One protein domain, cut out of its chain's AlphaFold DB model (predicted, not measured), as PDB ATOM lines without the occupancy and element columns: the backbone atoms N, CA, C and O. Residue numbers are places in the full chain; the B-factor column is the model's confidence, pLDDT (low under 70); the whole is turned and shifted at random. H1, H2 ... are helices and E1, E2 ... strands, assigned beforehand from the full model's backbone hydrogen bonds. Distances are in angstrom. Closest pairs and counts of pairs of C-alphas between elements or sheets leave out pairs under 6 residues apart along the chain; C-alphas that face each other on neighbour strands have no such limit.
ATOM      1  N   ARG A 164     -37.017  59.979 -44.423       91.31
ATOM      2  CA  ARG A 164     -37.507  58.804 -45.150       91.31
ATOM      3  C   ARG A 164     -36.888  57.541 -44.562       91.31
ATOM      4  O   ARG A 164     -35.673  57.499 -44.366       91.31
ATOM      5  N   PRO A 165     -37.690  56.502 -44.296       94.31
ATOM      6  CA  PRO A 165     -37.180  55.257 -43.749       94.31
ATOM      7  C   PRO A 165     -36.303  54.540 -44.777       94.31
ATOM      8  O   PRO A 165     -36.628  54.479 -45.964       94.31
ATOM      9  N   ILE A 166     -35.195  53.977 -44.311       95.25
ATOM     10  CA  ILE A 166     -34.230  53.267 -45.142       95.25
ATOM     11  C   ILE A 166     -34.380  51.777 -44.868       95.25
ATOM     12  O   ILE A 166     -34.000  51.283 -43.805       95.25
ATOM     13  N   PHE A 167     -34.923  51.063 -45.848       96.19
ATOM     14  CA  PHE A 167     -35.031  49.610 -45.815       96.19
ATOM     15  C   PHE A 167     -33.881  48.973 -46.597       96.19
ATOM     16  O   PHE A 167     -33.500  49.491 -47.652       96.19
ATOM     17  N   PRO A 168     -33.326  47.850 -46.112       94.88
ATOM     18  CA  PRO A 168     -32.389  47.088 -46.906       94.88
ATOM     19  C   PRO A 168     -33.120  46.432 -48.074       94.88
ATOM     20  O   PRO A 168     -34.291  46.060 -47.974       94.88
ATOM     21  N   VAL A 169     -32.397  46.277 -49.174       93.81
ATOM     22  CA  VAL A 169     -32.827  45.489 -50.326       93.81
ATOM     23  C   VAL A 169     -31.952  44.253 -50.414       93.81
ATOM     24  O   VAL A 169     -30.755  44.314 -50.118       93.81
ATOM     25  N   ASP A 170     -32.550  43.132 -50.785       92.56
ATOM     26  CA  ASP A 170     -31.807  41.919 -51.072       92.56
ATOM     27  C   ASP A 170     -31.097  42.006 -52.436       92.56
ATOM     28  O   ASP A 170     -31.133  43.013 -53.150       92.56
ATOM     29  N   HIS A 171     -30.410  40.926 -52.792       89.19
ATOM     30  CA  HIS A 171     -29.704  40.783 -54.062       89.19
ATOM     31  C   HIS A 171     -30.622  40.780 -55.299       89.19
ATOM     32  O   HIS A 171     -30.143  41.034 -56.404       89.19
ATOM     33  N   GLU A 172     -31.917  40.513 -55.124       93.38
ATOM     34  CA  GLU A 172     -32.940  40.535 -56.175       93.38
ATOM     35  C   GLU A 172     -33.577  41.932 -56.308       93.38
ATOM     36  O   GLU A 172     -34.298  42.207 -57.268       93.38
ATOM     37  N   GLY A 173     -33.261  42.841 -55.381       92.31
ATOM     38  CA  GLY A 173     -33.812  44.190 -55.308       92.31
ATOM     39  C   GLY A 173     -35.147  44.265 -54.566       92.31
ATOM     40  O   GLY A 173     -35.780  45.323 -54.587       92.31
ATOM     41  N   ALA A 174     -35.583  43.188 -53.912       94.19
ATOM     42  CA  ALA A 174     -36.764  43.194 -53.064       94.19
ATOM     43  C   ALA A 174     -36.427  43.763 -51.680       94.19
ATOM     44  O   ALA A 174     -35.341  43.558 -51.136       94.19
ATOM     45  N   PHE A 175     -37.365  44.508 -51.097       96.25
ATOM     46  CA  PHE A 175     -37.186  45.045 -49.752       96.25
ATOM     47  C   PHE A 175     -37.217  43.927 -48.712       96.25
ATOM     48  O   PHE A 175     -38.116  43.085 -48.705       96.25
ATOM     49  N   VAL A 176     -36.262  43.969 -47.789       96.00
ATOM     50  CA  VAL A 176     -36.201  43.058 -46.648       96.00
ATOM     51  C   VAL A 176     -36.993  43.671 -45.496       96.00
ATOM     52  O   VAL A 176     -36.701  44.779 -45.041       96.00
ATOM     53  N   PHE A 177     -37.994  42.938 -45.014       96.50
ATOM     54  CA  PHE A 177     -38.840  43.344 -43.892       96.50
ATOM     55  C   PHE A 177     -38.374  42.685 -42.591       96.50
ATOM     56  O   PHE A 177     -37.923  41.536 -42.621       96.50
ATOM     57  N   PRO A 178     -38.504  43.365 -41.438       95.81
ATOM     58  CA  PRO A 178     -38.286  42.716 -40.158       95.81
ATOM     59  C   PRO A 178     -39.348  41.639 -39.936       95.81
ATOM     60  O   PRO A 178     -40.518  41.820 -40.281       95.81
ATOM     61  N   LEU A 179     -38.940  40.524 -39.338       94.56
ATOM     62  CA  LEU A 179     -39.833  39.420 -39.006       94.56
ATOM     63  C   LEU A 179     -40.254  39.505 -37.538       94.56
ATOM     64  O   LEU A 179     -39.437  39.782 -36.656       94.56
ATOM     65  N   GLY A 180     -41.535  39.255 -37.284       91.81
ATOM     66  CA  GLY A 180     -42.092  39.080 -35.953       91.81
ATOM     67  C   GLY A 180     -41.672  37.759 -35.314       91.81
ATOM     68  O   GLY A 180     -41.025  36.905 -35.925       91.81
ATOM     69  N   SER A 181     -42.076  37.559 -34.061       89.12
ATOM     70  CA  SER A 181     -41.843  36.303 -33.330       89.12
ATOM     71  C   SER A 181     -42.568  35.097 -33.942       89.12
ATOM     72  O   SER A 181     -42.199  33.954 -33.677       89.12
ATOM     73  N   ASP A 182     -43.580  35.350 -34.766       89.94
ATOM     74  CA  ASP A 182     -44.321  34.386 -35.577       89.94
ATOM     75  C   ASP A 182     -43.656  34.093 -36.936       89.94
ATOM     76  O   ASP A 182     -44.154  33.263 -37.699       89.94
ATOM     77  N   GLY A 183     -42.535  34.753 -37.243       92.00
ATOM     78  CA  GLY A 183     -41.844  34.654 -38.525       92.00
ATOM     79  C   GLY A 183     -42.556  35.379 -39.668       92.00
ATOM     80  O   GLY A 183     -42.149  35.218 -40.817       92.00
ATOM     81  N   GLN A 184     -43.604  36.158 -39.383       93.44
ATOM     82  CA  GLN A 184     -44.308  36.957 -40.383       93.44
ATOM     83  C   GLN A 184     -43.678  38.347 -40.498       93.44
ATOM     84  O   GLN A 184     -43.170  38.877 -39.508       93.44
ATOM     85  N   PRO A 185     -43.695  38.972 -41.683       95.06
ATOM     86  CA  PRO A 185     -43.178  40.319 -41.841       95.06
ATOM     87  C   PRO A 185     -44.016  41.319 -41.040       95.06
ATOM     88  O   PRO A 185     -45.247  41.280 -41.031       95.06
ATOM     89  N   MET A 186     -43.331  42.244 -40.376       95.31
ATOM     90  CA  MET A 186     -43.934  43.308 -39.586       95.31
ATOM     91  C   MET A 186     -43.539  44.682 -40.137       95.31
ATOM     92  O   MET A 186     -42.460  44.836 -40.713       95.31
ATOM     93  N   PRO A 187     -44.387  45.709 -39.961       95.75
ATOM     94  CA  PRO A 187     -43.974  47.077 -40.229       95.75
ATOM     95  C   PRO A 187     -42.876  47.508 -39.247       95.75
ATOM     96  O   PRO A 187     -42.846  47.063 -38.097       95.75
ATOM     97  N   ALA A 188     -41.973  48.372 -39.707       95.62
ATOM     98  CA  ALA A 188     -40.907  48.922 -38.875       95.62
ATOM     99  C   ALA A 188     -41.315  50.272 -38.279       95.62
ATOM    100  O   ALA A 188     -42.297  50.875 -38.703       95.62
ATOM    101  N   MET A 189     -40.544  50.767 -37.315       95.31
ATOM    102  CA  MET A 189     -40.691  52.108 -36.757       95.31
ATOM    103  C   MET A 189     -39.461  52.970 -37.029       95.31
ATOM    104  O   MET A 189     -38.327  52.487 -37.056       95.31
ATOM    105  N   THR A 190     -39.670  54.275 -37.188       93.75
ATOM    106  CA  THR A 190     -38.560  55.231 -37.232       93.75
ATOM    107  C   THR A 190     -38.005  55.513 -35.827       93.75
ATOM    108  O   THR A 190     -38.768  55.552 -34.857       93.75
ATOM    109  N   PRO A 191     -36.686  55.729 -35.677       86.00
ATOM    110  CA  PRO A 191     -36.085  56.188 -34.432       86.00
ATOM    111  C   PRO A 191     -36.537  57.611 -34.105       86.00
ATOM    112  O   PRO A 191     -36.326  58.533 -34.886       86.00
ATOM    113  N   GLY A 192     -37.154  57.786 -32.937       78.50
ATOM    114  CA  GLY A 192     -37.647  59.073 -32.447       78.50
ATOM    115  C   GLY A 192     -38.653  58.898 -31.310       78.50
ATOM    116  O   GLY A 192     -39.135  57.791 -31.073       78.50
ATOM    117  N   VAL A 193     -38.975  59.992 -30.613       60.41
ATOM    118  CA  VAL A 193     -39.899  59.983 -29.458       60.41
ATOM    119  C   VAL A 193     -41.309  59.560 -29.878       60.41
ATOM    120  O   VAL A 193     -41.991  58.854 -29.139       60.41
ATOM    121  N   ASP A 194     -41.709  59.937 -31.094       73.94
ATOM    122  CA  ASP A 194     -43.052  59.674 -31.621       73.94
ATOM    123  C   ASP A 194     -43.161  58.366 -32.416       73.94
ATOM    124  O   ASP A 194     -44.268  58.016 -32.813       73.94
ATOM    125  N   GLY A 195     -42.032  57.689 -32.679       81.62
ATOM    126  CA  GLY A 195     -41.913  56.406 -33.382       81.62
ATOM    127  C   GLY A 195     -43.022  56.109 -34.400       81.62
ATOM    128  O   GLY A 195     -44.039  55.506 -34.065       81.62
ATOM    129  N   LYS A 196     -42.843  56.504 -35.665       91.50
ATOM    130  CA  LYS A 196     -43.879  56.292 -36.689       91.50
ATOM    131  C   LYS A 196     -43.723  54.924 -37.333       91.50
ATOM    132  O   LYS A 196     -42.618  54.570 -37.739       91.50
ATOM    133  N   TRP A 197     -44.829  54.197 -37.468       94.31
ATOM    134  CA  TRP A 197     -44.876  52.970 -38.259       94.31
ATOM    135  C   TRP A 197     -44.655  53.285 -39.736       94.31
ATOM    136  O   TRP A 197     -45.276  54.193 -40.289       94.31
ATOM    137  N   VAL A 198     -43.762  52.533 -40.366       95.88
ATOM    138  CA  VAL A 198     -43.291  52.760 -41.726       95.88
ATOM    139  C   VAL A 198     -43.123  51.451 -42.487       95.88
ATOM    140  O   VAL A 198     -42.803  50.398 -41.930       95.88
ATOM    141  N   VAL A 199     -43.318  51.556 -43.795       96.75
ATOM    142  CA  VAL A 199     -43.021  50.539 -44.806       96.75
ATOM    143  C   VAL A 199     -42.193  51.202 -45.909       96.75
ATOM    144  O   VAL A 199     -42.272  52.427 -46.063       96.75
ATOM    145  N   PRO A 200     -41.369  50.444 -46.648       95.94
ATOM    146  CA  PRO A 200     -40.646  50.990 -47.782       95.94
ATOM    147  C   PRO A 200     -41.631  51.521 -48.819       95.94
ATOM    148  O   PRO A 200     -42.717  50.972 -49.006       95.94
ATOM    149  N   THR A 201     -41.242  52.589 -49.500       95.38
ATOM    150  CA  THR A 201     -41.990  53.140 -50.625       95.38
ATOM    151  C   THR A 201     -41.238  52.897 -51.922       95.38
ATOM    152  O   THR A 201     -40.006  52.875 -51.960       95.38
ATOM    153  N   ASP A 202     -41.985  52.681 -52.996       94.19
ATOM    154  CA  ASP A 202     -41.432  52.547 -54.330       94.19
ATOM    155  C   ASP A 202     -40.991  53.916 -54.892       94.19
ATOM    156  O   ASP A 202     -41.140  54.974 -54.274       94.19
ATOM    157  N   SER A 203     -40.468  53.913 -56.118       91.81
ATOM    158  CA  SER A 203     -40.071  55.146 -56.816       91.81
ATOM    159  C   SER A 203     -41.213  56.149 -57.054       91.81
ATOM    160  O   SER A 203     -40.940  57.327 -57.292       91.81
ATOM    161  N   LYS A 204     -42.477  55.710 -56.996       94.12
ATOM    162  CA  LYS A 204     -43.675  56.550 -57.132       94.12
ATOM    163  C   LYS A 204     -44.177  57.069 -55.781       94.12
ATOM    164  O   LYS A 204     -45.073  57.910 -55.759       94.12
ATOM    165  N   GLY A 205     -43.587  56.616 -54.675       91.69
ATOM    166  CA  GLY A 205     -44.033  56.922 -53.320       91.69
ATOM    167  C   GLY A 205     -45.171  56.023 -52.833       91.69
ATOM    168  O   GLY A 205     -45.752  56.312 -51.789       91.69
ATOM    169  N   GLU A 206     -45.495  54.953 -53.560       94.00
ATOM    170  CA  GLU A 206     -46.482  53.960 -53.151       94.00
ATOM    171  C   GLU A 206     -45.852  52.984 -52.145       94.00
ATOM    172  O   GLU A 206     -44.710  52.554 -52.323       94.00
ATOM    173  N   PRO A 207     -46.557  52.632 -51.062       95.69
ATOM    174  CA  PRO A 207     -46.043  51.709 -50.062       95.69
ATOM    175  C   PRO A 207     -45.917  50.295 -50.639       95.69
ATOM    176  O   PRO A 207     -46.864  49.750 -51.205       95.69
ATOM    177  N   VAL A 208     -44.752  49.681 -50.453       96.44
ATOM    178  CA  VAL A 208     -44.488  48.294 -50.833       96.44
ATOM    179  C   VAL A 208     -44.764  47.407 -49.628       96.44
ATOM    180  O   VAL A 208     -44.217  47.625 -48.547       96.44
ATOM    181  N   VAL A 209     -45.613  46.397 -49.814       96.62
ATOM    182  CA  VAL A 209     -45.969  45.424 -48.777       96.62
ATOM    183  C   VAL A 209     -45.687  43.998 -49.256       96.62
ATOM    184  O   VAL A 209     -45.851  43.712 -50.444       96.62
ATOM    185  N   PRO A 210     -45.252  43.099 -48.361       95.75
ATOM    186  CA  PRO A 210     -45.078  41.694 -48.693       95.75
ATOM    187  C   PRO A 210     -46.437  40.988 -48.790       95.75
ATOM    188  O   PRO A 210     -47.369  41.311 -48.048       95.75
ATOM    189  N   PHE A 211     -46.529  40.003 -49.684       95.38
ATOM    190  CA  PHE A 211     -47.724  39.187 -49.909       95.38
ATOM    191  C   PHE A 211     -47.452  37.720 -49.564       95.38
ATOM    192  O   PHE A 211     -46.328  37.238 -49.715       95.38
ATOM    193  N   ASP A 212     -48.481  37.011 -49.108       95.06
ATOM    194  CA  ASP A 212     -48.442  35.560 -48.945       95.06
ATOM    195  C   ASP A 212     -48.505  34.830 -50.307       95.06
ATOM    196  O   ASP A 212     -48.646  35.437 -51.372       95.06
ATOM    197  N   ALA A 213     -48.415  33.497 -50.284       94.81
ATOM    198  CA  ALA A 213     -48.488  32.674 -51.496       94.81
ATOM    199  C   ALA A 213     -49.861  32.731 -52.201       94.81
ATOM    200  O   ALA A 213     -49.994  32.295 -53.344       94.81
ATOM    201  N   GLN A 214     -50.885  33.240 -51.518       96.00
ATOM    202  CA  GLN A 214     -52.256  33.393 -51.981       96.00
ATOM    203  C   GLN A 214     -52.526  34.810 -52.515       96.00
ATOM    204  O   GLN A 214     -53.611  35.060 -53.040       96.00
ATOM    205  N   GLY A 215     -51.551  35.721 -52.420       95.38
ATOM    206  CA  GLY A 215     -51.676  37.116 -52.833       95.38
ATOM    207  C   GLY A 215     -52.353  38.024 -51.802       95.38
ATOM    208  O   GLY A 215     -52.728  39.143 -52.149       95.38
ATOM    209  N   ASN A 216     -52.516  37.590 -50.549       94.25
ATOM    210  CA  ASN A 216     -52.980  38.456 -49.469       94.25
ATOM    211  C   ASN A 216     -51.808  39.266 -48.901       94.25
ATOM    212  O   ASN A 216     -50.727  38.710 -48.688       94.25
ATOM    213  N   PRO A 217     -51.994  40.567 -48.629       95.81
ATOM    214  CA  PRO A 217     -50.955  41.372 -48.005       95.81
ATOM    215  C   PRO A 217     -50.716  40.892 -46.569       95.81
ATOM    216  O   PRO A 217     -51.665  40.686 -45.823       95.81
ATOM    217  N   LEU A 218     -49.451  40.744 -46.179       95.56
ATOM    218  CA  LEU A 218     -49.051  40.382 -44.811       95.56
ATOM    219  C   LEU A 218     -48.929  41.613 -43.893       95.56
ATOM    220  O   LEU A 218     -48.923  41.501 -42.665       95.56
ATOM    221  N   ILE A 219     -48.836  42.802 -44.493       96.44
ATOM    222  CA  ILE A 219     -48.887  44.097 -43.814       96.44
ATOM    223  C   ILE A 219     -50.036  44.890 -44.430       96.44
ATOM    224  O   ILE A 219     -50.070  45.111 -45.641       96.44
ATOM    225  N   HIS A 220     -50.970  45.333 -43.593       95.81
ATOM    226  CA  HIS A 220     -52.128  46.109 -44.020       95.81
ATOM    227  C   HIS A 220     -51.894  47.598 -43.792       95.81
ATOM    228  O   HIS A 220     -51.272  47.995 -42.813       95.81
ATOM    229  N   ILE A 221     -52.429  48.438 -44.672       95.62
ATOM    230  CA  ILE A 221     -52.357  49.894 -44.541       95.62
ATOM    231  C   ILE A 221     -53.746  50.392 -44.166       95.62
ATOM    232  O   ILE A 221     -54.718  50.125 -44.873       95.62
ATOM    233  N   THR A 222     -53.854  51.065 -43.023       93.38
ATOM    234  CA  THR A 222     -55.128  51.627 -42.559       93.38
ATOM    235  C   THR A 222     -55.557  52.818 -43.421       93.38
ATOM    236  O   THR A 222     -54.772  53.354 -44.204       93.38
ATOM    237  N   SER A 223     -56.803  53.278 -43.255       90.69
ATOM    238  CA  SER A 223     -57.314  54.493 -43.918       90.69
ATOM    239  C   SER A 223     -56.443  55.725 -43.681       90.69
ATOM    240  O   SER A 223     -56.395  56.622 -44.519       90.69
ATOM    241  N   ASP A 224     -55.740  55.746 -42.550       90.94
ATOM    242  CA  ASP A 224     -54.900  56.858 -42.116       90.94
ATOM    243  C   ASP A 224     -53.466  56.733 -42.667       90.94
ATOM    244  O   ASP A 224     -52.582  57.507 -42.304       90.94
ATOM    245  N   GLY A 225     -53.209  55.734 -43.520       91.50
ATOM    246  CA  GLY A 225     -51.897  55.458 -44.105       91.50
ATOM    247  C   GLY A 225     -50.912  54.794 -43.143       91.50
ATOM    248  O   GLY A 225     -49.731  54.688 -43.463       91.50
ATOM    249  N   THR A 226     -51.363  54.349 -41.965       94.19
ATOM    250  CA  THR A 226     -50.490  53.704 -40.978       94.19
ATOM    251  C   THR A 226     -50.395  52.210 -41.281       94.19
ATOM    252  O   THR A 226     -51.433  51.542 -41.342       94.19
ATOM    253  N   PRO A 227     -49.188  51.657 -41.474       95.19
ATOM    254  CA  PRO A 227     -49.036  50.232 -41.694       95.19
ATOM    255  C   PRO A 227     -49.193  49.476 -40.368       95.19
ATOM    256  O   PRO A 227     -48.621  49.855 -39.347       95.19
ATOM    257  N   VAL A 228     -49.971  48.400 -40.393       94.38
ATOM    258  CA  VAL A 228     -50.258  47.515 -39.261       94.38
ATOM    259  C   VAL A 228     -49.965  46.072 -39.657       94.38
ATOM    260  O   VAL A 228     -50.137  45.681 -40.815       94.38
ATOM    261  N   SER A 229     -49.496  45.266 -38.706       93.38
ATOM    262  CA  SER A 229     -49.243  43.845 -38.971       93.38
ATOM    263  C   SER A 229     -50.548  43.079 -39.209       93.38
ATOM    264  O   SER A 229     -51.621  43.514 -38.780       93.38
ATOM    265  N   GLN A 230     -50.460  41.897 -39.828       90.69
ATOM    266  CA  GLN A 230     -51.608  41.001 -40.003       90.69
ATOM    267  C   GLN A 230     -52.376  40.762 -38.696       90.69
ATOM    268  O   GLN A 230     -53.602  40.845 -38.658       90.69
ATOM    269  N   ALA A 231     -51.653  40.486 -37.608       89.69
ATOM    270  CA  ALA A 231     -52.249  40.210 -36.305       89.69
ATOM    271  C   ALA A 231     -53.014  41.425 -35.753       89.69
ATOM    272  O   ALA A 231     -54.151  41.283 -35.307       89.69
ATOM    273  N   GLN A 232     -52.423  42.622 -35.843       91.75
ATOM    274  CA  GLN A 232     -53.068  43.869 -35.419       91.75
ATOM    275  C   GLN A 232     -54.300  44.187 -36.269       91.75
ATOM    276  O   GLN A 232     -55.316  44.650 -35.755       91.75
ATOM    277  N   TYR A 233     -54.227  43.918 -37.572       93.56
ATOM    278  CA  TYR A 233     -55.346  44.125 -38.479       93.56
ATOM    279  C   TYR A 233     -56.527  43.197 -38.160       93.56
ATOM    280  O   TYR A 233     -57.669  43.653 -38.114       93.56
ATOM    281  N   LEU A 234     -56.263  41.919 -37.871       92.62
ATOM    282  CA  LEU A 234     -57.294  40.963 -37.454       92.62
ATOM    283  C   LEU A 234     -57.924  41.344 -36.110       92.62
ATOM    284  O   LEU A 234     -59.144  41.271 -35.963       92.62
ATOM    285  N   GLU A 235     -57.118  41.796 -35.148       93.62
ATOM    286  CA  GLU A 235     -57.620  42.302 -33.867       93.62
ATOM    287  C   GLU A 235     -58.544  43.511 -34.075       93.62
ATOM    288  O   GLU A 235     -59.652  43.556 -33.539       93.62
ATOM    289  N   TRP A 236     -58.136  44.457 -34.922       91.81
ATOM    290  CA  TRP A 236     -58.950  45.616 -35.280       91.81
ATOM    291  C   TRP A 236     -60.263  45.220 -35.971       91.81
ATOM    292  O   TRP A 236     -61.328  45.732 -35.614       91.81
ATOM    293  N   GLN A 237     -60.225  44.272 -36.915       92.44
ATOM    294  CA  GLN A 237     -61.436  43.748 -37.553       92.44
ATOM    295  C   GLN A 237     -62.386  43.125 -36.526       92.44
ATOM    296  O   GLN A 237     -63.590  43.385 -36.566       92.44
ATOM    297  N   GLN A 238     -61.853  42.352 -35.579       93.38
ATOM    298  CA  GLN A 238     -62.651  41.721 -34.532       93.38
ATOM    299  C   GLN A 238     -63.272  42.756 -33.587       93.38
ATOM    300  O   GLN A 238     -64.447  42.642 -33.239       93.38
ATOM    301  N   MET A 239     -62.530  43.799 -33.205       91.44
ATOM    302  CA  MET A 239     -63.072  44.898 -32.401       91.44
ATOM    303  C   MET A 239     -64.216  45.622 -33.115       91.44
ATOM    304  O   MET A 239     -65.235  45.914 -32.491       91.44
ATOM    305  N   ASN A 240     -64.086  45.864 -34.419       90.75
ATOM    306  CA  ASN A 240     -65.135  46.509 -35.206       90.75
ATOM    307  C   ASN A 240     -66.369  45.623 -35.394       90.75
ATOM    308  O   ASN A 240     -67.489  46.125 -35.310       90.75
ATOM    309  N   ALA A 241     -66.180  44.318 -35.599       92.06
ATOM    310  CA  ALA A 241     -67.281  43.360 -35.650       92.06
ATOM    311  C   ALA A 241     -68.052  43.343 -34.319       92.06
ATOM    312  O   ALA A 241     -69.268  43.518 -34.303       92.06
ATOM    313  N   ASN A 242     -67.333  43.267 -33.195       91.75
ATOM    314  CA  ASN A 242     -67.931  43.297 -31.861       91.75
ATOM    315  C   ASN A 242     -68.653  44.626 -31.574       91.75
ATOM    316  O   ASN A 242     -69.720  44.637 -30.963       91.75
ATOM    317  N   ALA A 243     -68.093  45.759 -32.016       90.06
ATOM    318  CA  ALA A 243     -68.726  47.069 -31.865       90.06
ATOM    319  C   ALA A 243     -70.029  47.173 -32.674       90.06
ATOM    320  O   ALA A 243     -71.002  47.777 -32.220       90.06
ATOM    321  N   PHE A 244     -70.071  46.561 -33.858       87.88
ATOM    322  CA  PHE A 244     -71.277  46.499 -34.673       87.88
ATOM    323  C   PHE A 244     -72.360  45.618 -34.030       87.88
ATOM    324  O   PHE A 244     -73.518  46.032 -33.960       87.88
ATOM    325  N   GLU A 245     -71.992  44.453 -33.490       87.19
ATOM    326  CA  GLU A 245     -72.921  43.566 -32.772       87.19
ATOM    327  C   GLU A 245     -73.477  44.199 -31.485       87.19
ATOM    328  O   GLU A 245     -74.671  44.076 -31.191       87.19
ATOM    329  N   ALA A 246     -72.646  44.938 -30.741       84.06
ATOM    330  CA  ALA A 246     -73.085  45.671 -29.553       84.06
ATOM    331  C   ALA A 246     -74.158  46.721 -29.902       84.06
ATOM    332  O   ALA A 246     -75.200  46.778 -29.249       84.06
ATOM    333  N   ASN A 247     -73.955  47.477 -30.985       85.50
ATOM    334  CA  ASN A 247     -74.930  48.467 -31.450       85.50
ATOM    335  C   ASN A 247     -76.249  47.830 -31.928       85.50
ATOM    336  O   ASN A 247     -77.307  48.435 -31.764       85.50
ATOM    337  N   GLN A 248     -76.221  46.616 -32.492       80.38
ATOM    338  CA  GLN A 248     -77.457  45.905 -32.846       80.38
ATOM    339  C   GLN A 248     -78.226  45.425 -31.616       80.38
ATOM    340  O   GLN A 248     -79.453  45.507 -31.582       80.38
TER     341      GLN A 248
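This is residues 164 to 248 of the 694 residues of an uncharacterized protein of Steinernema carpocapsae (UniProt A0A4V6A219). With little regular structure, the domain is a body of looping chain with a small two-strand hairpin, E1 and E2, from which helix H1 leads away, its residues 237 to 248 sticking out as an arm. The 85 printed residues include, in order, E1, E2 and H1; the class is mixed, with 25 residues in named elements. The whole is only just loose, close to compact, with a radius of gyration of the C-alphas of 14.8 A, spanning 52 by 35 by 29 A.

E1, residues 219 to 221, and E2, residues 227 to 229, form an antiparallel hairpin; N 220 and O 228, 2.9 A apart, are within hydrogen-bond range. The closest C-alphas of E1 and H1, residues 230 to 248, are those of Ile 219 and Gln 230, 5.6 A apart. In H1 every O i to N i+4 pair is within hydrogen-bond range.

E1 begins at C-alpha 219 (-48.887, 44.097, -43.814) and measures 6.8 A, E2 6.9 A. H1, 27.3 A long, ends at C-alpha 248 (-77.457, 45.905, -32.846).

The C-alphas farthest apart, of His 171 and Gln 248, are 52.5 A apart. Residues 164 to 218 hold no named element. The printed part has no cut; both links are tight. Residue 193 has pLDDT under 70.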